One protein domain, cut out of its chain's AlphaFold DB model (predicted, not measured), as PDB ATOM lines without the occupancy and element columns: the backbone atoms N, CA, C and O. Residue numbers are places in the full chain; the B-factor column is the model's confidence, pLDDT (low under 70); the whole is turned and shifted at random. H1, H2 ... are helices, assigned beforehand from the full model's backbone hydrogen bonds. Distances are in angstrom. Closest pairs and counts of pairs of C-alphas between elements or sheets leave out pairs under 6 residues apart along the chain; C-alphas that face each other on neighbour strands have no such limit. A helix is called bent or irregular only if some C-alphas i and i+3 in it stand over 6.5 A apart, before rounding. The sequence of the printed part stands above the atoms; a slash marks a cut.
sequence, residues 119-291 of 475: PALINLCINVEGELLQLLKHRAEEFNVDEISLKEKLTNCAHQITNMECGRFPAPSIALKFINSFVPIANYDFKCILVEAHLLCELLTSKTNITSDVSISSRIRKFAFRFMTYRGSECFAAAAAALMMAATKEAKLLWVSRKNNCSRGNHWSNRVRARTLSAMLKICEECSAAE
ATOM      1  N   PRO A 119     160.412 272.582 215.041       80.31
ATOM      2  CA  PRO A 119     160.884 273.731 214.264       80.31
ATOM      3  C   PRO A 119     160.902 275.066 215.024       80.31
ATOM      4  O   PRO A 119     161.815 275.867 214.842       80.31
ATOM      5  N   ALA A 120     159.919 275.328 215.889       83.38
ATOM      6  CA  ALA A 120     159.891 276.536 216.712       83.38
ATOM      7  C   ALA A 120     161.027 276.528 217.744       83.38
ATOM      8  O   ALA A 120     161.696 277.546 217.921       83.38
ATOM      9  N   LEU A 121     161.287 275.373 218.368       85.50
ATOM     10  CA  LEU A 121     162.406 275.201 219.292       85.50
ATOM     11  C   LEU A 121     163.754 275.392 218.580       85.50
ATOM     12  O   LEU A 121     164.614 276.108 219.085       85.50
ATOM     13  N   ILE A 122     163.913 274.825 217.381       87.19
ATOM     14  CA  ILE A 122     165.112 274.995 216.547       87.19
ATOM     15  C   ILE A 122     165.362 276.475 216.239       87.19
ATOM     16  O   ILE A 122     166.470 276.972 216.443       87.19
ATOM     17  N   ASN A 123     164.332 277.191 215.783       87.44
ATOM     18  CA  ASN A 123     164.444 278.618 215.477       87.44
ATOM     19  C   ASN A 123     164.811 279.436 216.720       87.44
ATOM     20  O   ASN A 123     165.638 280.342 216.637       87.44
ATOM     21  N   LEU A 124     164.245 279.092 217.879       90.62
ATOM     22  CA  LEU A 124     164.588 279.741 219.139       90.62
ATOM     23  C   LEU A 124     166.059 279.501 219.515       90.62
ATOM     24  O   LEU A 124     166.753 280.461 219.843       90.62
ATOM     25  N   CYS A 125     166.564 278.269 219.380       91.12
ATOM     26  CA  CYS A 125     167.984 277.962 219.581       91.12
ATOM     27  C   CYS A 125     168.887 278.791 218.660       91.12
ATOM     28  O   CYS A 125     169.864 279.369 219.128       91.12
ATOM     29  N   ILE A 126     168.556 278.887 217.366       91.50
ATOM     30  CA  ILE A 126     169.335 279.669 216.388       91.50
ATOM     31  C   ILE A 126     169.359 281.156 216.758       91.50
ATOM     32  O   ILE A 126     170.405 281.799 216.645       91.50
ATOM     33  N   ASN A 127     168.227 281.703 217.205       93.25
ATOM     34  CA  ASN A 127     168.125 283.107 217.598       93.25
ATOM     35  C   ASN A 127     168.982 283.406 218.832       93.25
ATOM     36  O   ASN A 127     169.803 284.322 218.789       93.25
ATOM     37  N   VAL A 128     168.862 282.593 219.884       93.88
ATOM     38  CA  VAL A 128     169.628 282.765 221.130       93.88
ATOM     39  C   VAL A 128     171.125 282.551 220.901       93.88
ATOM     40  O   VAL A 128     171.945 283.320 221.397       93.88
ATOM     41  N   GLU A 129     171.516 281.581 220.075       94.06
ATOM     42  CA  GLU A 129     172.915 281.411 219.651       94.06
ATOM     43  C   GLU A 129     173.401 282.577 218.775       94.06
ATOM     44  O   GLU A 129     174.585 282.910 218.760       94.06
ATOM     45  N   GLY A 130     172.488 283.248 218.071       92.38
ATOM     46  CA  GLY A 130     172.743 284.505 217.380       92.38
ATOM     47  C   GLY A 130     173.099 285.651 218.322       92.38
ATOM     48  O   GLY A 130     174.063 286.369 218.044       92.38
ATOM     49  N   GLU A 131     172.359 285.803 219.417       93.69
ATOM     50  CA  GLU A 131     172.643 286.777 220.478       93.69
ATOM     51  C   GLU A 131     173.963 286.448 221.186       93.69
ATOM     52  O   GLU A 131     174.830 287.312 221.331       93.69
ATOM     53  N   LEU A 132     174.164 285.174 221.538       93.50
ATOM     54  CA  LEU A 132     175.402 284.685 222.138       93.50
ATOM     55  C   LEU A 132     176.618 284.988 221.254       93.50
ATOM     56  O   LEU A 132     177.631 285.486 221.745       93.50
ATOM     57  N   LEU A 133     176.521 284.746 219.943       93.19
ATOM     58  CA  LEU A 133     177.590 285.059 218.993       93.19
ATOM     59  C   LEU A 133     177.942 286.553 218.994       93.19
ATOM     60  O   LEU A 133     179.117 286.902 218.896       93.19
ATOM     61  N   GLN A 134     176.952 287.445 219.101       92.75
ATOM     62  CA  GLN A 134     177.219 288.884 219.200       92.75
ATOM     63  C   GLN A 134     177.971 289.219 220.494       92.75
ATOM     64  O   GLN A 134     178.984 289.918 220.444       92.75
ATOM     65  N   LEU A 135     177.543 288.663 221.633       91.12
ATOM     66  CA  LEU A 135     178.223 288.848 222.922       91.12
ATOM     67  C   LEU A 135     179.669 288.333 222.897       91.12
ATOM     68  O   LEU A 135     180.572 289.012 223.384       91.12
ATOM     69  N   LEU A 136     179.901 287.167 222.291       90.00
ATOM     70  CA  LEU A 136     181.237 286.588 222.135       90.00
ATOM     71  C   LEU A 136     182.134 287.451 221.248       90.00
ATOM     72  O   LEU A 136     183.285 287.681 221.600       90.00
ATOM     73  N   LYS A 137     181.609 287.995 220.143       90.38
ATOM     74  CA  LYS A 137     182.364 288.918 219.275       90.38
ATOM     75  C   LYS A 137     182.795 290.186 220.008       90.38
ATOM     76  O   LYS A 137     183.901 290.667 219.780       90.38
ATOM     77  N   HIS A 138     181.967 290.705 220.915       88.56
ATOM     78  CA  HIS A 138     182.341 291.841 221.764       88.56
ATOM     79  C   HIS A 138     183.423 291.508 222.799       88.56
ATOM     80  O   HIS A 138     184.052 292.421 223.327       88.56
ATOM     81  N   ARG A 139     183.654 290.222 223.075       84.94
ATOM     82  CA  ARG A 139     184.659 289.712 224.016       84.94
ATOM     83  C   ARG A 139     185.644 288.751 223.340       84.94
ATOM     84  O   ARG A 139     186.130 287.819 223.973       84.94
ATOM     85  N   ALA A 140     185.944 288.972 222.060       83.62
ATOM     86  CA  ALA A 140     186.797 288.078 221.273       83.62
ATOM     87  C   ALA A 140     188.242 287.987 221.806       83.62
ATOM     88  O   ALA A 140     188.940 287.018 221.527       83.62
ATOM     89  N   GLU A 141     188.684 288.975 222.590       83.81
ATOM     90  CA  GLU A 141     189.981 288.951 223.283       83.81
ATOM     91  C   GLU A 141     189.994 287.996 224.492       83.81
ATOM     92  O   GLU A 141     191.052 287.503 224.875       83.81
ATOM     93  N   GLU A 142     188.829 287.715 225.089       83.00
ATOM     94  CA  GLU A 142     188.679 286.849 226.268       83.00
ATOM     95  C   GLU A 142     188.285 285.412 225.892       83.00
ATOM     96  O   GLU A 142     188.618 284.469 226.610       83.00
ATOM     97  N   PHE A 143     187.560 285.236 224.782       83.69
ATOM     98  CA  PHE A 143     186.948 283.964 224.407       83.69
ATOM     99  C   PHE A 143     187.158 283.618 222.934       83.69
ATOM    100  O   PHE A 143     186.992 284.452 222.047       83.69
ATOM    101  N   ASN A 144     187.414 282.336 222.669       86.19
ATOM    102  CA  ASN A 144     187.450 281.799 221.315       86.19
ATOM    103  C   ASN A 144     186.020 281.674 220.752       86.19
ATOM    104  O   ASN A 144     185.265 280.769 221.114       86.19
ATOM    105  N   VAL A 145     185.644 282.610 219.876       86.44
ATOM    106  CA  VAL A 145     184.291 282.716 219.306       86.44
ATOM    107  C   VAL A 145     183.912 281.469 218.504       86.44
ATOM    108  O   VAL A 145     182.804 280.954 218.678       86.44
ATOM    109  N   ASP A 146     184.832 280.972 217.677       83.62
ATOM    110  CA  ASP A 146     184.602 279.822 216.793       83.62
ATOM    111  C   ASP A 146     184.459 278.527 217.593       83.62
ATOM    112  O   ASP A 146     183.690 277.633 217.239       83.62
ATOM    113  N   GLU A 147     185.155 278.445 218.728       84.06
ATOM    114  CA  GLU A 147     185.036 277.311 219.627       84.06
ATOM    115  C   GLU A 147     183.698 277.305 220.375       84.06
ATOM    116  O   GLU A 147     183.165 276.233 220.640       84.06
ATOM    117  N   ILE A 148     183.139 278.459 220.740       85.31
ATOM    118  CA  ILE A 148     181.970 278.526 221.632       85.31
ATOM    119  C   ILE A 148     180.637 278.606 220.872       85.31
ATOM    120  O   ILE A 148     179.623 278.088 221.356       85.31
ATOM    121  N   SER A 149     180.612 279.271 219.720       89.00
ATOM    122  CA  SER A 149     179.392 279.502 218.941       89.00
ATOM    123  C   SER A 149     178.907 278.229 218.248       89.00
ATOM    124  O   SER A 149     179.677 277.540 217.579       89.00
ATOM    125  N   LEU A 150     177.604 277.943 218.336       89.88
ATOM    126  CA  LEU A 150     176.976 276.857 217.571       89.88
ATOM    127  C   LEU A 150     176.049 277.357 216.462       89.88
ATOM    128  O   LEU A 150     175.453 276.541 215.760       89.88
ATOM    129  N   LYS A 151     175.935 278.674 216.257       90.50
ATOM    130  CA  LYS A 151     174.936 279.278 215.361       90.50
ATOM    131  C   LYS A 151     174.923 278.677 213.951       90.50
ATOM    132  O   LYS A 151     173.869 278.278 213.455       90.50
ATOM    133  N   GLU A 152     176.079 278.618 213.295       88.44
ATOM    134  CA  GLU A 152     176.183 278.099 211.925       88.44
ATOM    135  C   GLU A 152     175.923 276.591 211.879       88.44
ATOM    136  O   GLU A 152     175.160 276.119 211.035       88.44
ATOM    137  N   LYS A 153     176.469 275.842 212.848       87.94
ATOM    138  CA  LYS A 153     176.252 274.394 212.996       87.94
ATOM    139  C   LYS A 153     174.758 274.070 213.171       87.94
ATOM    140  O   LYS A 153     174.240 273.182 212.494       87.94
ATOM    141  N   LEU A 154     174.045 274.834 213.999       87.38
ATOM    142  CA  LEU A 154     172.599 274.706 214.217       87.38
ATOM    143  C   LEU A 154     171.781 275.101 212.992       87.38
ATOM    144  O   LEU A 154     170.844 274.392 212.637       87.38
ATOM    145  N   THR A 155     172.155 276.186 212.313       86.31
ATOM    146  CA  THR A 155     171.489 276.618 211.074       86.31
ATOM    147  C   THR A 155     171.608 275.536 210.000       86.31
ATOM    148  O   THR A 155     170.624 275.177 209.356       86.31
ATOM    149  N   ASN A 156     172.792 274.948 209.837       85.56
ATOM    150  CA  ASN A 156     173.012 273.843 208.906       85.56
ATOM    151  C   ASN A 156     172.223 272.588 209.310       85.56
ATOM    152  O   ASN A 156     171.626 271.938 208.452       85.56
ATOM    153  N   CYS A 157     172.174 272.268 210.606       82.19
ATOM    154  CA  CYS A 157     171.384 271.153 211.126       82.19
ATOM    155  C   CYS A 157     169.879 271.340 210.860       82.19
ATOM    156  O   CYS A 157     169.227 270.424 210.360       82.19
ATOM    157  N   ALA A 158     169.340 272.537 211.092       81.31
ATOM    158  CA  ALA A 158     167.938 272.868 210.839       81.31
ATOM    159  C   ALA A 158     167.542 272.663 209.368       81.31
ATOM    160  O   ALA A 158     166.513 272.047 209.077       81.31
ATOM    161  N   HIS A 159     168.389 273.114 208.435       78.12
ATOM    162  CA  HIS A 159     168.185 272.869 207.005       78.12
ATOM    163  C   HIS A 159     168.174 271.371 206.683       78.12
ATOM    164  O   HIS A 159     167.338 270.915 205.906       78.12
ATOM    165  N   GLN A 160     169.068 270.586 207.290       73.62
ATOM    166  CA  GLN A 160     169.108 269.138 207.074       73.62
ATOM    167  C   GLN A 160     167.858 268.434 207.606       73.62
ATOM    168  O   GLN A 160     167.311 267.591 206.900       73.62
ATOM    169  N   ILE A 161     167.385 268.796 208.803       72.44
ATOM    170  CA  ILE A 161     166.155 268.242 209.392       72.44
ATOM    171  C   ILE A 161     164.957 268.545 208.480       72.44
ATOM    172  O   ILE A 161     164.234 267.630 208.095       72.44
ATOM    173  N   THR A 162     164.822 269.798 208.039       67.62
ATOM    174  CA  THR A 162     163.730 270.242 207.151       67.62
ATOM    175  C   THR A 162     163.773 269.537 205.787       67.62
ATOM    176  O   THR A 162     162.746 269.130 205.250       67.62
ATOM    177  N   ASN A 163     164.968 269.334 205.225       63.28
ATOM    178  CA  ASN A 163     165.135 268.659 203.935       63.28
ATOM    179  C   ASN A 163     164.955 267.130 204.031       63.28
ATOM    180  O   ASN A 163     164.559 266.497 203.050       63.28
ATOM    181  N   MET A 164     165.228 266.520 205.191       57.62
ATOM    182  CA  MET A 164     165.011 265.086 205.431       57.62
ATOM    183  C   MET A 164     163.524 264.713 205.472       57.62
ATOM    184  O   MET A 164     163.175 263.625 205.008       57.62
ATOM    185  N   GLU A 165     162.655 265.604 205.956       52.47
ATOM    186  CA  GLU A 165     161.199 265.392 205.974       52.47
ATOM    187  C   GLU A 165     160.585 265.313 204.560       52.47
ATOM    188  O   GLU A 165     159.531 264.703 204.387       52.47
ATOM    189  N   CYS A 166     161.264 265.834 203.527       43.12
ATOM    190  CA  CYS A 166     160.684 266.007 202.189       43.12
ATOM    191  C   CYS A 166     161.134 265.012 201.100       43.12
ATOM    192  O   CYS A 166     160.596 265.091 199.996       43.12
ATOM    193  N   GLY A 167     162.079 264.080 201.325       46.53
ATOM    194  CA  GLY A 167     162.628 263.356 200.158       46.53
ATOM    195  C   GLY A 167     163.336 262.010 200.299       46.53
ATOM    196  O   GLY A 167     163.873 261.557 199.290       46.53
ATOM    197  N   ARG A 168     163.397 261.348 201.467       49.19
ATOM    198  CA  ARG A 168     164.352 260.223 201.626       49.19
ATOM    199  C   ARG A 168     163.822 258.855 202.032       49.19
ATOM    200  O   ARG A 168     164.620 257.924 202.102       49.19
ATOM    201  N   PHE A 169     162.524 258.685 202.260       49.97
ATOM    202  CA  PHE A 169     162.009 257.392 202.710       49.97
ATOM    203  C   PHE A 169     161.105 256.736 201.664       49.97
ATOM    204  O   PHE A 169     160.060 257.292 201.333       49.97
ATOM    205  N   PRO A 170     161.461 255.531 201.174       52.62
ATOM    206  CA  PRO A 170     160.647 254.797 200.205       52.62
ATOM    207  C   PRO A 170     159.320 254.288 200.796       52.62
ATOM    208  O   PRO A 170     158.458 253.837 200.050       52.62
ATOM    209  N   ALA A 171     159.134 254.365 202.123       54.78
ATOM    210  CA  ALA A 171     157.897 253.996 202.806       54.78
ATOM    211  C   ALA A 171     157.593 254.940 203.994       54.78
ATOM    212  O   ALA A 171     158.471 255.145 204.842       54.78
ATOM    213  N   PRO A 172     156.345 255.439 204.136       54.44
ATOM    214  CA  PRO A 172     155.923 256.305 205.245       54.44
ATOM    215  C   PRO A 172     156.151 255.707 206.642       54.44
ATOM    216  O   PRO A 172     156.396 256.435 207.596       54.44
ATOM    217  N   SER A 173     156.117 254.379 206.776       49.72
ATOM    218  CA  SER A 173     156.315 253.672 208.048       49.72
ATOM    219  C   SER A 173     157.756 253.728 208.573       49.72
ATOM    220  O   SER A 173     157.961 253.699 209.786       49.72
ATOM    221  N   ILE A 174     158.751 253.829 207.685       53.34
ATOM    222  CA  ILE A 174     160.170 253.968 208.054       53.34
ATOM    223  C   ILE A 174     160.457 255.414 208.460       53.34
ATOM    224  O   ILE A 174     161.101 255.637 209.482       53.34
ATOM    225  N   ALA A 175     159.900 256.383 207.723       51.59
ATOM    226  CA  ALA A 175     159.946 257.794 208.098       51.59
ATOM    227  C   ALA A 175     159.322 258.016 209.483       51.59
ATOM    228  O   ALA A 175     159.944 258.631 210.338       51.59
ATOM    229  N   LEU A 176     158.145 257.435 209.742       49.88
ATOM    230  CA  LEU A 176     157.453 257.579 211.023       49.88
ATOM    231  C   LEU A 176     158.260 256.994 212.194       49.88
ATOM    232  O   LEU A 176     158.356 257.621 213.240       49.88
ATOM    233  N   LYS A 177     158.880 255.817 212.025       53.31
ATOM    234  CA  LYS A 177     159.740 255.216 213.062       53.31
ATOM    235  C   LYS A 177     161.002 256.036 213.319       53.31
ATOM    236  O   LYS A 177     161.391 256.185 214.469       53.31
ATOM    237  N   PHE A 178     161.616 256.566 212.264       55.03
ATOM    238  CA  PHE A 178     162.807 257.404 212.364       55.03
ATOM    239  C   PHE A 178     162.504 258.751 213.026       55.03
ATOM    240  O   PHE A 178     163.246 259.190 213.896       55.03
ATOM    241  N   ILE A 179     161.387 259.379 212.664       56.78
ATOM    242  CA  ILE A 179     160.902 260.610 213.294       56.78
ATOM    243  C   ILE A 179     160.578 260.330 214.767       56.78
ATOM    244  O   ILE A 179     161.059 261.042 215.639       56.78
ATOM    245  N   ASN A 180     159.869 259.243 215.079       53.06
ATOM    246  CA  ASN A 180     159.501 258.918 216.459       53.06
ATOM    247  C   ASN A 180     160.699 258.555 217.355       53.06
ATOM    248  O   ASN A 180     160.628 258.791 218.556       53.06
ATOM    249  N   SER A 181     161.797 258.010 216.814       57.38
ATOM    250  CA  SER A 181     163.012 257.738 217.599       57.38
ATOM    251  C   SER A 181     163.950 258.945 217.700       57.38
ATOM    252  O   SER A 181     164.595 259.135 218.727       57.38
ATOM    253  N   PHE A 182     164.004 259.786 216.664       64.00
ATOM    254  CA  PHE A 182     164.863 260.971 216.600       64.00
ATOM    255  C   PHE A 182     164.295 262.166 217.373       64.00
ATOM    256  O   PHE A 182     165.028 262.859 218.078       64.00
ATOM    257  N   VAL A 183     162.987 262.411 217.254       63.06
ATOM    258  CA  VAL A 183     162.328 263.618 217.774       63.06
ATOM    259  C   VAL A 183     162.432 263.756 219.298       63.06
ATOM    260  O   VAL A 183     162.724 264.866 219.744       63.06
ATOM    261  N   PRO A 184     162.258 262.703 220.124       66.12
ATOM    262  CA  PRO A 184     162.375 262.848 221.574       66.12
ATOM    263  C   PRO A 184     163.786 263.249 222.016       66.12
ATOM    264  O   PRO A 184     163.931 264.157 222.829       66.12
ATOM    265  N   ILE A 185     164.819 262.622 221.447       72.56
ATOM    266  CA  ILE A 185     166.227 262.894 221.778       72.56
ATOM    267  C   ILE A 185     166.593 264.312 221.339       72.56
ATOM    268  O   ILE A 185     167.015 265.117 222.167       72.56
ATOM    269  N   ALA A 186     166.293 264.654 220.081       77.38
ATOM    270  CA  ALA A 186     166.543 265.982 219.538       77.38
ATOM    271  C   ALA A 186     165.835 267.080 220.349       77.38
ATOM    272  O   ALA A 186     166.401 268.146 220.571       77.38
ATOM    273  N   ASN A 187     164.619 266.829 220.849       83.25
ATOM    274  CA  ASN A 187     163.910 267.776 221.713       83.25
ATOM    275  C   ASN A 187     164.687 268.052 223.015       83.25
ATOM    276  O   ASN A 187     164.834 269.212 223.404       83.25
ATOM    277  N   TYR A 188     165.223 267.019 223.677       87.62
ATOM    278  CA  TYR A 188     166.058 267.209 224.870       87.62
ATOM    279  C   TYR A 188     167.379 267.910 224.555       87.62
ATOM    280  O   TYR A 188     167.782 268.787 225.319       87.62
ATOM    281  N   ASP A 189     168.019 267.575 223.434       89.31
ATOM    282  CA  ASP A 189     169.262 268.215 223.006       89.31
ATOM    283  C   ASP A 189     169.049 269.707 222.720       89.31
ATOM    284  O   ASP A 189     169.759 270.546 223.270       89.31
ATOM    285  N   PHE A 190     168.028 270.070 221.936       90.12
ATOM    286  CA  PHE A 190     167.725 271.475 221.656       90.12
ATOM    287  C   PHE A 190     167.310 272.239 222.918       90.12
ATOM    288  O   PHE A 190     167.764 273.366 223.110       90.12
ATOM    289  N   LYS A 191     166.505 271.642 223.810       91.31
ATOM    290  CA  LYS A 191     166.169 272.257 225.109       91.31
ATOM    291  C   LYS A 191     167.425 272.509 225.948       91.31
ATOM    292  O   LYS A 191     167.548 273.580 226.541       91.31
ATOM    293  N   CYS A 192     168.357 271.557 225.966       94.38
ATOM    294  CA  CYS A 192     169.641 271.697 226.646       94.38
ATOM    295  C   CYS A 192     170.464 272.838 226.040       94.38
ATOM    296  O   CYS A 192     170.875 273.740 226.768       94.38
ATOM    297  N   ILE A 193     170.619 272.857 224.709       94.56
ATOM    298  CA  ILE A 193     171.347 273.908 223.985       94.56
ATOM    299  C   ILE A 193     170.767 275.285 224.293       94.56
ATOM    300  O   ILE A 193     171.512 276.186 224.669       94.56
ATOM    301  N   LEU A 194     169.447 275.432 224.190       94.12
ATOM    302  CA  LEU A 194     168.747 276.688 224.436       94.12
ATOM    303  C   LEU A 194     169.005 277.228 225.846       94.12
ATOM    304  O   LEU A 194     169.390 278.384 226.019       94.12
ATOM    305  N   VAL A 195     168.778 276.393 226.862       94.00
ATOM    306  CA  VAL A 195     168.911 276.804 228.265       94.00
ATOM    307  C   VAL A 195     170.365 277.123 228.602       94.00
ATOM    308  O   VAL A 195     170.637 278.124 229.262       94.00
ATOM    309  N   GLU A 196     171.302 276.302 228.137       95.56
ATOM    310  CA  GLU A 196     172.730 276.530 228.346       95.56
ATOM    311  C   GLU A 196     173.233 277.775 227.600       95.56
ATOM    312  O   GLU A 196     174.113 278.477 228.097       95.56
ATOM    313  N   ALA A 197     172.657 278.102 226.437       94.12
ATOM    314  CA  ALA A 197     172.992 279.314 225.692       94.12
ATOM    315  C   ALA A 197     172.486 280.563 226.423       94.12
ATOM    316  O   ALA A 197     173.245 281.516 226.587       94.12
ATOM    317  N   HIS A 198     171.260 280.534 226.958       92.62
ATOM    318  CA  HIS A 198     170.752 281.603 227.823       92.62
ATOM    319  C   HIS A 198     171.613 281.800 229.070       92.62
ATOM    320  O   HIS A 198     172.002 282.926 229.383       92.62
ATOM    321  N   LEU A 199     171.950 280.707 229.762       91.50
ATOM    322  CA  LEU A 199     172.848 280.759 230.909       91.50
ATOM    323  C   LEU A 199     174.192 281.385 230.517       91.50
ATOM    324  O   LEU A 199     174.721 282.213 231.256       91.50
ATOM    325  N   LEU A 200     174.732 281.036 229.350       91.06
ATOM    326  CA  LEU A 200     175.990 281.591 228.868       91.06
ATOM    327  C   LEU A 200     175.897 283.082 228.518       91.06
ATOM    328  O   LEU A 200     176.799 283.833 228.886       91.06
ATOM    329  N   CYS A 201     174.813 283.538 227.886       90.88
ATOM    330  CA  CYS A 201     174.567 284.966 227.658       90.88
ATOM    331  C   CYS A 201     174.581 285.754 228.975       90.88
ATOM    332  O   CYS A 201     175.198 286.816 229.072       90.88
ATOM    333  N   GLU A 202     173.961 285.207 230.018       88.69
ATOM    334  CA  GLU A 202     173.926 285.808 231.354       88.69
ATOM    335  C   GLU A 202     175.307 285.815 232.015       88.69
ATOM    336  O   GLU A 202     175.727 286.832 232.574       88.69
ATOM    337  N   LEU A 203     176.061 284.716 231.889       87.31
ATOM    338  CA  LEU A 203     177.449 284.634 232.350       87.31
ATOM    339  C   LEU A 203     178.320 285.708 231.694       87.31
ATOM    340  O   LEU A 203     179.043 286.411 232.397       87.31
ATOM    341  N   LEU A 204     178.212 285.873 230.375       86.88
ATOM    342  CA  LEU A 204     178.973 286.862 229.609       86.88
ATOM    343  C   LEU A 204     178.495 288.298 229.849       86.88
ATOM    344  O   LEU A 204     179.260 289.243 229.662       86.88
ATOM    345  N   THR A 205     177.252 288.495 230.273       85.88
ATOM    346  CA  THR A 205     176.746 289.825 230.642       85.88
ATOM    347  C   THR A 205     177.201 290.209 232.051       85.88
ATOM    348  O   THR A 205     177.534 291.369 232.315       85.88
ATOM    349  N   SER A 206     177.311 289.236 232.959       76.19
ATOM    350  CA  SER A 206     177.862 289.448 234.296       76.19
ATOM    351  C   SER A 206     179.373 289.731 234.229       76.19
ATOM    352  O   SER A 206     180.146 288.948 233.691       76.19
ATOM    353  N   LYS A 207     179.852 290.856 234.783       63.47
ATOM    354  CA  LYS A 207     181.292 291.225 234.799       63.47
ATOM    355  C   LYS A 207     182.152 290.374 235.753       63.47
ATOM    356  O   LYS A 207     183.257 290.761 236.118       63.47
ATOM    357  N   THR A 208     181.636 289.243 236.209       63.84
ATOM    358  CA  THR A 208     182.340 288.320 237.098       63.84
ATOM    359  C   THR A 208     183.183 287.354 236.277       63.84
ATOM    360  O   THR A 208     182.692 286.777 235.310       63.84
ATOM    361  N   ASN A 209     184.441 287.154 236.669       56.75
ATOM    362  CA  ASN A 209     185.344 286.221 236.002       56.75
ATOM    363  C   ASN A 209     184.933 284.776 236.338       56.75
ATOM    364  O   ASN A 209     185.228 284.285 237.427       56.75
ATOM    365  N   ILE A 210     184.166 284.132 235.452       71.06
ATOM    366  CA  ILE A 210     183.616 282.782 235.664       71.06
ATOM    367  C   ILE A 210     183.932 281.888 234.457       71.06
ATOM    368  O   ILE A 210     183.052 281.308 233.819       71.06
ATOM    369  N   THR A 211     185.223 281.781 234.143       76.12
ATOM    370  CA  THR A 211     185.758 280.966 233.040       76.12
ATOM    371  C   THR A 211     185.334 279.497 233.116       76.12
ATOM    372  O   THR A 211     185.028 278.896 232.086       76.12
ATOM    373  N   SER A 212     185.225 278.923 234.321       81.75
ATOM    374  CA  SER A 212     184.772 277.537 234.509       81.75
ATOM    375  C   SER A 212     183.334 277.312 234.047       81.75
ATOM    376  O   SER A 212     183.060 276.335 233.356       81.75
ATOM    377  N   ASP A 213     182.409 278.214 234.386       85.50
ATOM    378  CA  ASP A 213     180.990 278.043 234.049       85.50
ATOM    379  C   ASP A 213     180.760 278.281 232.554       85.50
ATOM    380  O   ASP A 213     179.944 277.586 231.945       85.50
ATOM    381  N   VAL A 214     181.512 279.209 231.946       88.06
ATOM    382  CA  VAL A 214     181.525 279.410 230.488       88.06
ATOM    383  C   VAL A 214     182.000 278.136 229.790       88.06
ATOM    384  O   VAL A 214     181.324 277.657 228.874       88.06
ATOM    385  N   SER A 215     183.107 277.544 230.249       89.62
ATOM    386  CA  SER A 215     183.647 276.297 229.691       89.62
ATOM    387  C   SER A 215     182.658 275.136 229.821       89.62
ATOM    388  O   SER A 215     182.357 274.470 228.829       89.62
ATOM    389  N   ILE A 216     182.070 274.935 231.009       91.94
ATOM    390  CA  ILE A 216     181.078 273.874 231.243       91.94
ATOM    391  C   ILE A 216     179.874 274.049 230.312       91.94
ATOM    392  O   ILE A 216     179.522 273.109 229.602       91.94
ATOM    393  N   SER A 217     179.284 275.248 230.263       93.75
ATOM    394  CA  SER A 217     178.099 275.516 229.431       93.75
ATOM    395  C   SER A 217     178.408 275.299 227.950       93.75
ATOM    396  O   SER A 217     177.650 274.653 227.232       93.75
ATOM    397  N   SER A 218     179.568 275.767 227.488       92.69
ATOM    398  CA  SER A 218     179.991 275.610 226.092       92.69
ATOM    399  C   SER A 218     180.192 274.149 225.705       92.69
ATOM    400  O   SER A 218     179.728 273.717 224.650       92.69
ATOM    401  N   ARG A 219     180.824 273.356 226.575       94.25
ATOM    402  CA  ARG A 219     181.045 271.930 226.319       94.25
ATOM    403  C   ARG A 219     179.750 271.126 226.378       94.25
ATOM    404  O   ARG A 219     179.547 270.282 225.511       94.25
ATOM    405  N   ILE A 220     178.859 271.404 227.334       96.00
ATOM    406  CA  ILE A 220     177.542 270.749 227.408       96.00
ATOM    407  C   ILE A 220     176.754 270.989 226.114       96.00
ATOM    408  O   ILE A 220     176.260 270.027 225.528       96.00
ATOM    409  N   ARG A 221     176.705 272.232 225.610       95.06
ATOM    410  CA  ARG A 221     176.032 272.547 224.336       95.06
ATOM    411  C   ARG A 221     176.618 271.777 223.153       95.06
ATOM    412  O   ARG A 221     175.866 271.252 222.336       95.06
ATOM    413  N   LYS A 222     177.949 271.665 223.069       92.31
ATOM    414  CA  LYS A 222     178.615 270.861 222.028       92.31
ATOM    415  C   LYS A 222     178.241 269.384 222.110       92.31
ATOM    416  O   LYS A 222     177.964 268.776 221.081       92.31
ATOM    417  N   PHE A 223     178.219 268.813 223.315       92.06
ATOM    418  CA  PHE A 223     177.816 267.422 223.509       92.06
ATOM    419  C   PHE A 223     176.351 267.200 223.140       92.06
ATOM    420  O   PHE A 223     176.071 266.259 222.408       92.06
ATOM    421  N   ALA A 224     175.447 268.089 223.553       92.06
ATOM    422  CA  ALA A 224     174.045 268.055 223.139       92.06
ATOM    423  C   ALA A 224     173.912 268.081 221.607       92.06
ATOM    424  O   ALA A 224     173.249 267.234 221.014       92.06
ATOM    425  N   PHE A 225     174.629 268.992 220.940       88.88
ATOM    426  CA  PHE A 225     174.637 269.064 219.478       88.88
ATOM    427  C   PHE A 225     175.171 267.777 218.829       88.88
ATOM    428  O   PHE A 225     174.619 267.315 217.833       88.88
ATOM    429  N   ARG A 226     176.221 267.176 219.397       86.38
ATOM    430  CA  ARG A 226     176.809 265.923 218.906       86.38
ATOM    431  C   ARG A 226     175.893 264.716 219.118       86.38
ATOM    432  O   ARG A 226     175.820 263.857 218.245       86.38
ATOM    433  N   PHE A 227     175.203 264.623 220.253       85.12
ATOM    434  CA  PHE A 227     174.263 263.528 220.508       85.12
ATOM    435  C   PHE A 227     173.037 263.608 219.609       85.12
ATOM    436  O   PHE A 227     172.591 262.578 219.109       85.12
ATOM    437  N   MET A 228     172.576 264.817 219.303       79.38
ATOM    438  CA  MET A 228     171.500 265.029 218.346       79.38
ATOM    439  C   MET A 228     171.841 264.493 216.951       79.38
ATOM    440  O   MET A 228     170.973 263.976 216.253       79.38
ATOM    441  N   THR A 229     173.095 264.617 216.509       70.44
ATOM    442  CA  THR A 229     173.528 264.118 215.194       70.44
ATOM    443  C   THR A 229     173.962 262.651 215.214       70.44
ATOM    444  O   THR A 229     174.212 262.079 214.150       70.44
ATOM    445  N   TYR A 230     173.997 262.013 216.388       70.81
ATOM    446  CA  TYR A 230     174.403 260.620 216.550       70.81
ATOM    447  C   TYR A 230     173.378 259.646 215.948       70.81
ATOM    448  O   TYR A 230     172.164 259.797 216.100       70.81
ATOM    449  N   ARG A 231     173.874 258.614 215.253       63.84
ATOM    450  CA  ARG A 231     173.055 257.604 214.550       63.84
ATOM    451  C   ARG A 231     173.258 256.170 215.056       63.84
ATOM    452  O   ARG A 231     172.809 255.238 214.395       63.84
ATOM    453  N   GLY A 232     173.940 255.981 216.185       63.50
ATOM    454  CA  GLY A 232     174.245 254.651 216.721       63.50
ATOM    455  C   GLY A 232     173.174 254.072 217.653       63.50
ATOM    456  O   GLY A 232     171.990 254.380 217.545       63.50
ATOM    457  N   SER A 233     173.592 253.176 218.553       66.00
ATOM    458  CA  SER A 233     172.691 252.321 219.346       66.00
ATOM    459  C   SER A 233     171.697 253.089 220.236       66.00
ATOM    460  O   SER A 233     172.071 254.027 220.946       66.00
ATOM    461  N   GLU A 234     170.450 252.602 220.301       64.75
ATOM    462  CA  GLU A 234     169.365 253.126 221.153       64.75
ATOM    463  C   GLU A 234     169.726 253.153 222.652       64.75
ATOM    464  O   GLU A 234     169.196 253.959 223.420       64.75
ATOM    465  N   CYS A 235     170.661 252.304 223.099       62.28
ATOM    466  CA  CYS A 235     171.084 252.291 224.499       62.28
ATOM    467  C   CYS A 235     171.858 253.557 224.907       62.28
ATOM    468  O   CYS A 235     171.797 253.940 226.080       62.28
ATOM    469  N   PHE A 236     172.533 254.215 223.956       76.62
ATOM    470  CA  PHE A 236     173.214 255.494 224.165       76.62
ATOM    471  C   PHE A 236     172.241 256.665 224.107       76.62
ATOM    472  O   PHE A 236     172.388 257.601 224.883       76.62
ATOM    473  N   ALA A 237     171.211 256.578 223.264       79.19
ATOM    474  CA  ALA A 237     170.176 257.598 223.145       79.19
ATOM    475  C   ALA A 237     169.477 257.893 224.483       79.19
ATOM    476  O   ALA A 237     169.416 259.044 224.909       79.19
ATOM    477  N   ALA A 238     169.005 256.858 225.187       83.31
ATOM    478  CA  ALA A 238     168.341 257.038 226.482       83.31
ATOM    479  C   ALA A 238     169.288 257.614 227.552       83.31
ATOM    480  O   ALA A 238     168.889 258.454 228.358       83.31
ATOM    481  N   ALA A 239     170.553 257.181 227.554       88.75
ATOM    482  CA  ALA A 239     171.555 257.688 228.484       88.75
ATOM    483  C   ALA A 239     171.933 259.150 228.182       88.75
ATOM    484  O   ALA A 239     172.013 259.958 229.105       88.75
ATOM    485  N   ALA A 240     172.112 259.509 226.910       88.81
ATOM    486  CA  ALA A 240     172.368 260.881 226.478       88.81
ATOM    487  C   ALA A 240     171.189 261.802 226.823       88.81
ATOM    488  O   ALA A 240     171.396 262.847 227.437       88.81
ATOM    489  N   ALA A 241     169.955 261.370 226.543       88.94
ATOM    490  CA  ALA A 241     168.749 262.111 226.899       88.94
ATOM    491  C   ALA A 241     168.643 262.344 228.417       88.94
ATOM    492  O   ALA A 241     168.381 263.468 228.842       88.94
ATOM    493  N   ALA A 242     168.933 261.331 229.247       91.88
ATOM    494  CA  ALA A 242     168.995 261.488 230.705       91.88
ATOM    495  C   ALA A 242     169.972 262.594 231.136       91.88
ATOM    496  O   ALA A 242     169.642 263.431 231.978       91.88
ATOM    497  N   LEU A 243     171.173 262.610 230.546       94.25
ATOM    498  CA  LEU A 243     172.189 263.618 230.842       94.25
ATOM    499  C   LEU A 243     171.766 265.012 230.358       94.25
ATOM    500  O   LEU A 243     171.996 265.984 231.078       94.25
ATOM    501  N   MET A 244     171.115 265.126 229.194       93.50
ATOM    502  CA  MET A 244     170.581 266.405 228.706       93.50
ATOM    503  C   MET A 244     169.491 266.949 229.619       93.50
ATOM    504  O   MET A 244     169.513 268.130 229.961       93.50
ATOM    505  N   MET A 245     168.563 266.100 230.059       91.50
ATOM    506  CA  MET A 245     167.511 266.487 231.001       91.50
ATOM    507  C   MET A 245     168.103 267.019 232.304       91.50
ATOM    508  O   MET A 245     167.693 268.078 232.784       91.50
ATOM    509  N   ALA A 246     169.100 266.317 232.847       92.94
ATOM    510  CA  ALA A 246     169.773 266.727 234.069       92.94
ATOM    511  C   ALA A 246     170.535 268.050 233.903       92.94
ATOM    512  O   ALA A 246     170.350 268.966 234.705       92.94
ATOM    513  N   ALA A 247     171.333 268.191 232.840       94.69
ATOM    514  CA  ALA A 247     172.049 269.431 232.544       94.69
ATOM    515  C   ALA A 247     171.085 270.612 232.362       94.69
ATOM    516  O   ALA A 247     171.277 271.661 232.973       94.69
ATOM    517  N   THR A 248     169.999 270.408 231.608       94.31
ATOM    518  CA  THR A 248     168.948 271.414 231.392       94.31
ATOM    519  C   THR A 248     168.326 271.857 232.714       94.31
ATOM    520  O   THR A 248     168.173 273.056 232.956       94.31
ATOM    521  N   LYS A 249     167.968 270.906 233.586       92.62
ATOM    522  CA  LYS A 249     167.373 271.201 234.896       92.62
ATOM    523  C   LYS A 249     168.310 272.060 235.745       92.62
ATOM    524  O   LYS A 249     167.902 273.106 236.245       92.62
ATOM    525  N   GLU A 250     169.566 271.649 235.868       92.88
ATOM    526  CA  GLU A 250     170.548 272.357 236.691       92.88
ATOM    527  C   GLU A 250     170.936 273.720 236.113       92.88
ATOM    528  O   GLU A 250     171.129 274.678 236.861       92.88
ATOM    529  N   ALA A 251     171.000 273.850 234.786       92.69
ATOM    530  CA  ALA A 251     171.251 275.128 234.131       92.69
ATOM    531  C   ALA A 251     170.113 276.129 234.391       92.69
ATOM    532  O   ALA A 251     170.383 277.289 234.705       92.69
ATOM    533  N   LYS A 252     168.849 275.677 234.375       91.06
ATOM    534  CA  LYS A 252     167.697 276.507 234.777       91.06
ATOM    535  C   LYS A 252     167.792 276.950 236.236       91.06
ATOM    536  O   LYS A 252     167.586 278.127 236.526       91.06
ATOM    537  N   LEU A 253     168.111 276.029 237.149       88.00
ATOM    538  CA  LEU A 253     168.261 276.345 238.573       88.00
ATOM    539  C   LEU A 253     169.376 277.368 238.809       88.00
ATOM    540  O   LEU A 253     169.194 278.309 239.586       88.00
ATOM    541  N   LEU A 254     170.501 277.218 238.108       87.81
ATOM    542  CA  LEU A 254     171.622 278.145 238.178       87.81
ATOM    543  C   LEU A 254     171.254 279.525 237.621       87.81
ATOM    544  O   LEU A 254     171.569 280.539 238.243       87.81
ATOM    545  N   TRP A 255     170.561 279.570 236.482       83.81
ATOM    546  CA  TRP A 255     170.095 280.817 235.880       83.81
ATOM    547  C   TRP A 255     169.156 281.587 236.822       83.81
ATOM    548  O   TRP A 255     169.403 282.755 237.126       83.81
ATOM    549  N   VAL A 256     168.147 280.912 237.386       83.00
ATOM    550  CA  VAL A 256     167.218 281.508 238.365       83.00
ATOM    551  C   VAL A 256     167.951 281.962 239.630       83.00
ATOM    552  O   VAL A 256     167.715 283.063 240.130       83.00
ATOM    553  N   SER A 257     168.869 281.142 240.145       80.19
ATOM    554  CA  SER A 257     169.632 281.468 241.355       80.19
ATOM    555  C   SER A 257     170.526 282.693 241.160       80.19
ATOM    556  O   SER A 257     170.619 283.530 242.059       80.19
ATOM    557  N   ARG A 258     171.123 282.848 239.972       76.56
ATOM    558  CA  ARG A 258     171.908 284.033 239.599       76.56
ATOM    559  C   ARG A 258     171.045 285.283 239.480       76.56
ATOM    560  O   ARG A 258     171.416 286.306 240.044       76.56
ATOM    561  N   LYS A 259     169.873 285.189 238.845       75.00
ATOM    562  CA  LYS A 259     168.916 286.308 238.762       75.00
ATOM    563  C   LYS A 259     168.475 286.798 240.147       75.00
ATOM    564  O   LYS A 259     168.286 287.992 240.352       75.00
ATOM    565  N   ASN A 260     168.379 285.879 241.107       76.62
ATOM    566  CA  ASN A 260     167.961 286.160 242.481       76.62
ATOM    567  C   ASN A 260     169.127 286.416 243.462       76.62
ATOM    568  O   ASN A 260     168.888 286.489 244.666       76.62
ATOM    569  N   ASN A 261     170.379 286.535 242.992       69.19
ATOM    570  CA  ASN A 261     171.583 286.709 243.827       69.19
ATOM    571  C   ASN A 261     171.758 285.656 244.947       69.19
ATOM    572  O   ASN A 261     172.352 285.929 245.992       69.19
ATOM    573  N   CYS A 262     171.267 284.429 244.749       62.59
ATOM    574  CA  CYS A 262     171.379 283.352 245.731       62.59
ATOM    575  C   CYS A 262     172.658 282.534 245.489       62.59
ATOM    576  O   CYS A 262     172.786 281.851 244.477       62.59
ATOM    577  N   SER A 263     173.617 282.571 246.421       58.75
ATOM    578  CA  SER A 263     174.921 281.900 246.264       58.75
ATOM    579  C   SER A 263     174.901 280.395 246.566       58.75
ATOM    580  O   SER A 263     175.714 279.645 246.024       58.75
ATOM    581  N   ARG A 264     173.973 279.928 247.415       51.47
ATOM    582  CA  ARG A 264     173.977 278.554 247.955       51.47
ATOM    583  C   ARG A 264     173.536 277.490 246.939       51.47
ATOM    584  O   ARG A 264     174.046 276.377 246.992       51.47
ATOM    585  N   GLY A 265     172.641 277.834 246.008       58.66
ATOM    586  CA  GLY A 265     172.213 276.938 244.921       58.66
ATOM    587  C   GLY A 265     173.266 276.769 243.820       58.66
ATOM    588  O   GLY A 265     173.385 275.700 243.229       58.66
ATOM    589  N   ASN A 266     174.107 277.788 243.611       68.38
ATOM    590  CA  ASN A 266     174.996 277.850 242.450       68.38
ATOM    591  C   ASN A 266     176.091 276.777 242.457       68.38
ATOM    592  O   ASN A 266     176.356 276.145 241.438       68.38
ATOM    593  N   HIS A 267     176.720 276.542 243.614       74.56
ATOM    594  CA  HIS A 267     177.816 275.573 243.716       74.56
ATOM    595  C   HIS A 267     177.342 274.133 243.475       74.56
ATOM    596  O   HIS A 267     178.060 273.323 242.889       74.56
ATOM    597  N   TRP A 268     176.133 273.802 243.933       81.38
ATOM    598  CA  TRP A 268     175.572 272.468 243.760       81.38
ATOM    599  C   TRP A 268     175.253 272.182 242.295       81.38
ATOM    600  O   TRP A 268     175.787 271.221 241.741       81.38
ATOM    601  N   SER A 269     174.492 273.065 241.645       87.31
ATOM    602  CA  SER A 269     174.142 272.912 240.232       87.31
ATOM    603  C   SER A 269     175.374 272.867 239.332       87.31
ATOM    604  O   SER A 269     175.462 272.018 238.448       87.31
ATOM    605  N   ASN A 270     176.393 273.689 239.605       86.38
ATOM    606  CA  ASN A 270     177.662 273.620 238.876       86.38
ATOM    607  C   ASN A 270     178.384 272.281 239.062       86.38
ATOM    608  O   ASN A 270     178.895 271.723 238.090       86.38
ATOM    609  N   ARG A 271     178.396 271.722 240.278       86.69
ATOM    610  CA  ARG A 271     178.974 270.396 240.530       86.69
ATOM    611  C   ARG A 271     178.228 269.307 239.758       86.69
ATOM    612  O   ARG A 271     178.880 268.477 239.126       86.69
ATOM    613  N   VAL A 272     176.896 269.308 239.792       90.31
ATOM    614  CA  VAL A 272     176.078 268.325 239.062       90.31
ATOM    615  C   VAL A 272     176.318 268.449 237.557       90.31
ATOM    616  O   VAL A 272     176.598 267.442 236.903       90.31
ATOM    617  N   ARG A 273     176.326 269.670 237.005       93.50
ATOM    618  CA  ARG A 273     176.631 269.931 235.588       93.50
ATOM    619  C   ARG A 273     178.026 269.454 235.192       93.50
ATOM    620  O   ARG A 273     178.161 268.756 234.194       93.50
ATOM    621  N   ALA A 274     179.051 269.736 235.998       92.12
ATOM    622  CA  ALA A 274     180.415 269.276 235.732       92.12
ATOM    623  C   ALA A 274     180.528 267.740 235.724       92.12
ATOM    624  O   ALA A 274     181.179 267.170 234.850       92.12
ATOM    625  N   ARG A 275     179.864 267.044 236.660       92.81
ATOM    626  CA  ARG A 275     179.840 265.568 236.671       92.81
ATOM    627  C   ARG A 275     179.011 264.982 235.532       92.81
ATOM    628  O   ARG A 275     179.383 263.950 234.977       92.81
ATOM    629  N   THR A 276     177.930 265.657 235.153       94.62
ATOM    630  CA  THR A 276     177.126 265.310 233.976       94.62
ATOM    631  C   THR A 276     177.973 265.427 232.712       94.62
ATOM    632  O   THR A 276     177.996 264.497 231.914       94.62
ATOM    633  N   LEU A 277     178.762 266.496 232.577       94.56
ATOM    634  CA  LEU A 277     179.712 266.678 231.479       94.56
ATOM    635  C   LEU A 277     180.755 265.547 231.414       94.56
ATOM    636  O   LEU A 277     181.036 265.039 230.331       94.56
ATOM    637  N   SER A 278     181.293 265.099 232.554       93.19
ATOM    638  CA  SER A 278     182.188 263.930 232.585       93.19
ATOM    639  C   SER A 278     181.507 262.651 232.086       93.19
ATOM    640  O   SER A 278     182.133 261.851 231.397       93.19
ATOM    641  N   ALA A 279     180.226 262.449 232.409       93.94
ATOM    642  CA  ALA A 279     179.462 261.320 231.885       93.94
ATOM    643  C   ALA A 279     179.179 261.463 230.377       93.94
ATOM    644  O   ALA A 279     179.266 260.471 229.657       93.94
ATOM    645  N   MET A 280     178.903 262.678 229.882       93.56
ATOM    646  CA  MET A 280     178.720 262.944 228.447       93.56
ATOM    647  C   MET A 280     179.983 262.594 227.652       93.56
ATOM    648  O   MET A 280     179.893 261.892 226.648       93.56
ATOM    649  N   LEU A 281     181.161 263.008 228.138       91.81
ATOM    650  CA  LEU A 281     182.448 262.659 227.526       91.81
ATOM    651  C   LEU A 281     182.595 261.139 227.380       91.81
ATOM    652  O   LEU A 281     182.893 260.651 226.295       91.81
ATOM    653  N   LYS A 282     182.294 260.395 228.449       90.94
ATOM    654  CA  LYS A 282     182.427 258.937 228.465       90.94
ATOM    655  C   LYS A 282     181.447 258.226 227.530       90.94
ATOM    656  O   LYS A 282     181.809 257.223 226.922       90.94
ATOM    657  N   ILE A 283     180.223 258.745 227.377       89.25
ATOM    658  CA  ILE A 283     179.304 258.259 226.333       89.25
ATOM    659  C   ILE A 283     179.922 258.500 224.957       89.25
ATOM    660  O   ILE A 283     179.954 257.580 224.150       89.25
ATOM    661  N   CYS A 284     180.439 259.700 224.683       85.81
ATOM    662  CA  CYS A 284     181.036 260.002 223.383       85.81
ATOM    663  C   CYS A 284     182.250 259.132 223.046       85.81
ATOM    664  O   CYS A 284     182.376 258.723 221.896       85.81
ATOM    665  N   GLU A 285     183.115 258.840 224.015       87.50
ATOM    666  CA  GLU A 285     184.253 257.929 223.834       87.50
ATOM    667  C   GLU A 285     183.788 256.523 223.433       87.50
ATOM    668  O   GLU A 285     184.297 255.952 222.469       87.50
ATOM    669  N   GLU A 286     182.772 255.982 224.113       85.56
ATOM    670  CA  GLU A 286     182.197 254.680 223.759       85.56
ATOM    671  C   GLU A 286     181.462 254.704 222.415       85.56
ATOM    672  O   GLU A 286     181.541 253.734 221.661       85.56
ATOM    673  N   CYS A 287     180.766 255.799 222.097       78.00
ATOM    674  CA  CYS A 287     180.121 255.987 220.801       78.00
ATOM    675  C   CYS A 287     181.150 255.976 219.665       78.00
ATOM    676  O   CYS A 287     180.922 255.296 218.672       78.00
ATOM    677  N   SER A 288     182.282 256.667 219.832       77.56
ATOM    678  CA  SER A 288     183.375 256.681 218.855       77.56
ATOM    679  C   SER A 288     184.075 255.327 218.728       77.56
ATOM    680  O   SER A 288     184.402 254.918 217.622       77.56
ATOM    681  N   ALA A 289     184.274 254.600 219.830       73.19
ATOM    682  CA  ALA A 289     184.880 253.267 219.789       73.19
ATOM    683  C   ALA A 289     183.969 252.205 219.141       73.19
ATOM    684  O   ALA A 289     184.455 251.195 218.640       73.19
ATOM    685  N   ALA A 290     182.649 252.413 219.161       62.75
ATOM    686  CA  ALA A 290     181.683 251.528 218.513       62.75
ATOM    687  C   ALA A 290     181.578 251.749 216.989       62.75
ATOM    688  O   ALA A 290     181.009 250.907 216.292       62.75
ATOM    689  N   GLU A 291     182.122 252.853 216.470       60.50
ATOM    690  CA  GLU A 291     182.148 253.220 215.051       60.50
ATOM    691  C   GLU A 291     183.443 252.715 214.362       60.50
ATOM    692  O   GLU A 291     184.236 253.491 213.845       60.50
TER     693      GLU A 291
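AT A GLANCE: This is residues 119 to 291 of the 475 residues of an uncharacterized protein of Eragrostis curvula (weeping love grass) (UniProt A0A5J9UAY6). Four antiparallel helical rods, H4b, H5, H6 and H7, make an up-and-down bundle, each running against the one before it; H1 packs along H4b, and H3 folds back along H1 on the side away from H6 and H7. H4 is bent, and its first arm, H4a, touches no helix and lies at one end of the long axis. The printed part has 173 residues with seven named helices, H1 to H7 in chain order, and no named strand: the class is all helix. It is compact, with a radius of gyration of the C-alphas of 16.7 A, and elongated, spanning 54 by 30 by 29 A.

IN THESE COORDINATES: Find C-alpha 119 at (160.884, 273.731, 214.264); from there H1 runs 29.1 A to residue 138. Next come H2, residues 145 to 148, and H3, residues 151 to 164. H4, residues 172 to 205, was assigned as one helix by its hydrogen bonds but is bent: C-alphas 181 and 184 are 6.5 A apart. Its arms are H4a, residues 172 to 181, and H4b, which runs 31.9 A from C-alpha 184 at (162.375, 262.848, 221.574) to residue 205. H5 is residues 211 to 229, 27.4 A, and H6 is residues 234 to 259, 37.6 A. H7 runs 40.2 A from residue 263 to C-alpha 289 at (184.880, 253.267, 219.789).

HOW THE PARTS SIT: Look first at H4b and H5, a helical hairpin whose closest C-alphas, of Asp 189 and Ala 224, are 4.8 A apart, at a shallow tilt of 22 degrees, opposite ways. H6 touches H4b the same way, closest at C-alphas of Cys 192 and Thr 248, 4.8 A. H6 and H7 are a hairpin, closest at C-alphas of Glu 250 and Ser 269, 5.1 A. H7 touches H5 with residues 270 to 281 alone, at a steep tilt of 40 degrees; the closest C-alphas, of Ile 220 and Leu 277, are 6.2 A apart. H4b and H7 are apart. H1 touches H4b, with C-alphas of Cys 125 and Leu 194 closest at 5.1 A, and H3 touches H1, opposite ways, with Glu 129 and Lys 151 closest, their C-alphas 5.2 A apart. H2 only just touches H1, with 3 pairs of C-alphas within 8 A, the closest those of Leu 136 and Val 145, 5.7 A. Every O i to N i+4 pair is within hydrogen-bond range in H1, H3, H4a, H4b and H5, against 21 of 22 in H6 and 21 of 23 in H7; H2 is too short for one.

THE WHOLE: The C-alphas farthest apart, of Pro 170 and Ser 263, are 55.3 A apart. The printed part has no cut, and no link is long. Mean pLDDT of the printed part is 80.7; look for values under 70 at residues 162 to 184, 207 to 209, 231 to 235, 261 to 266 and 290 to 291.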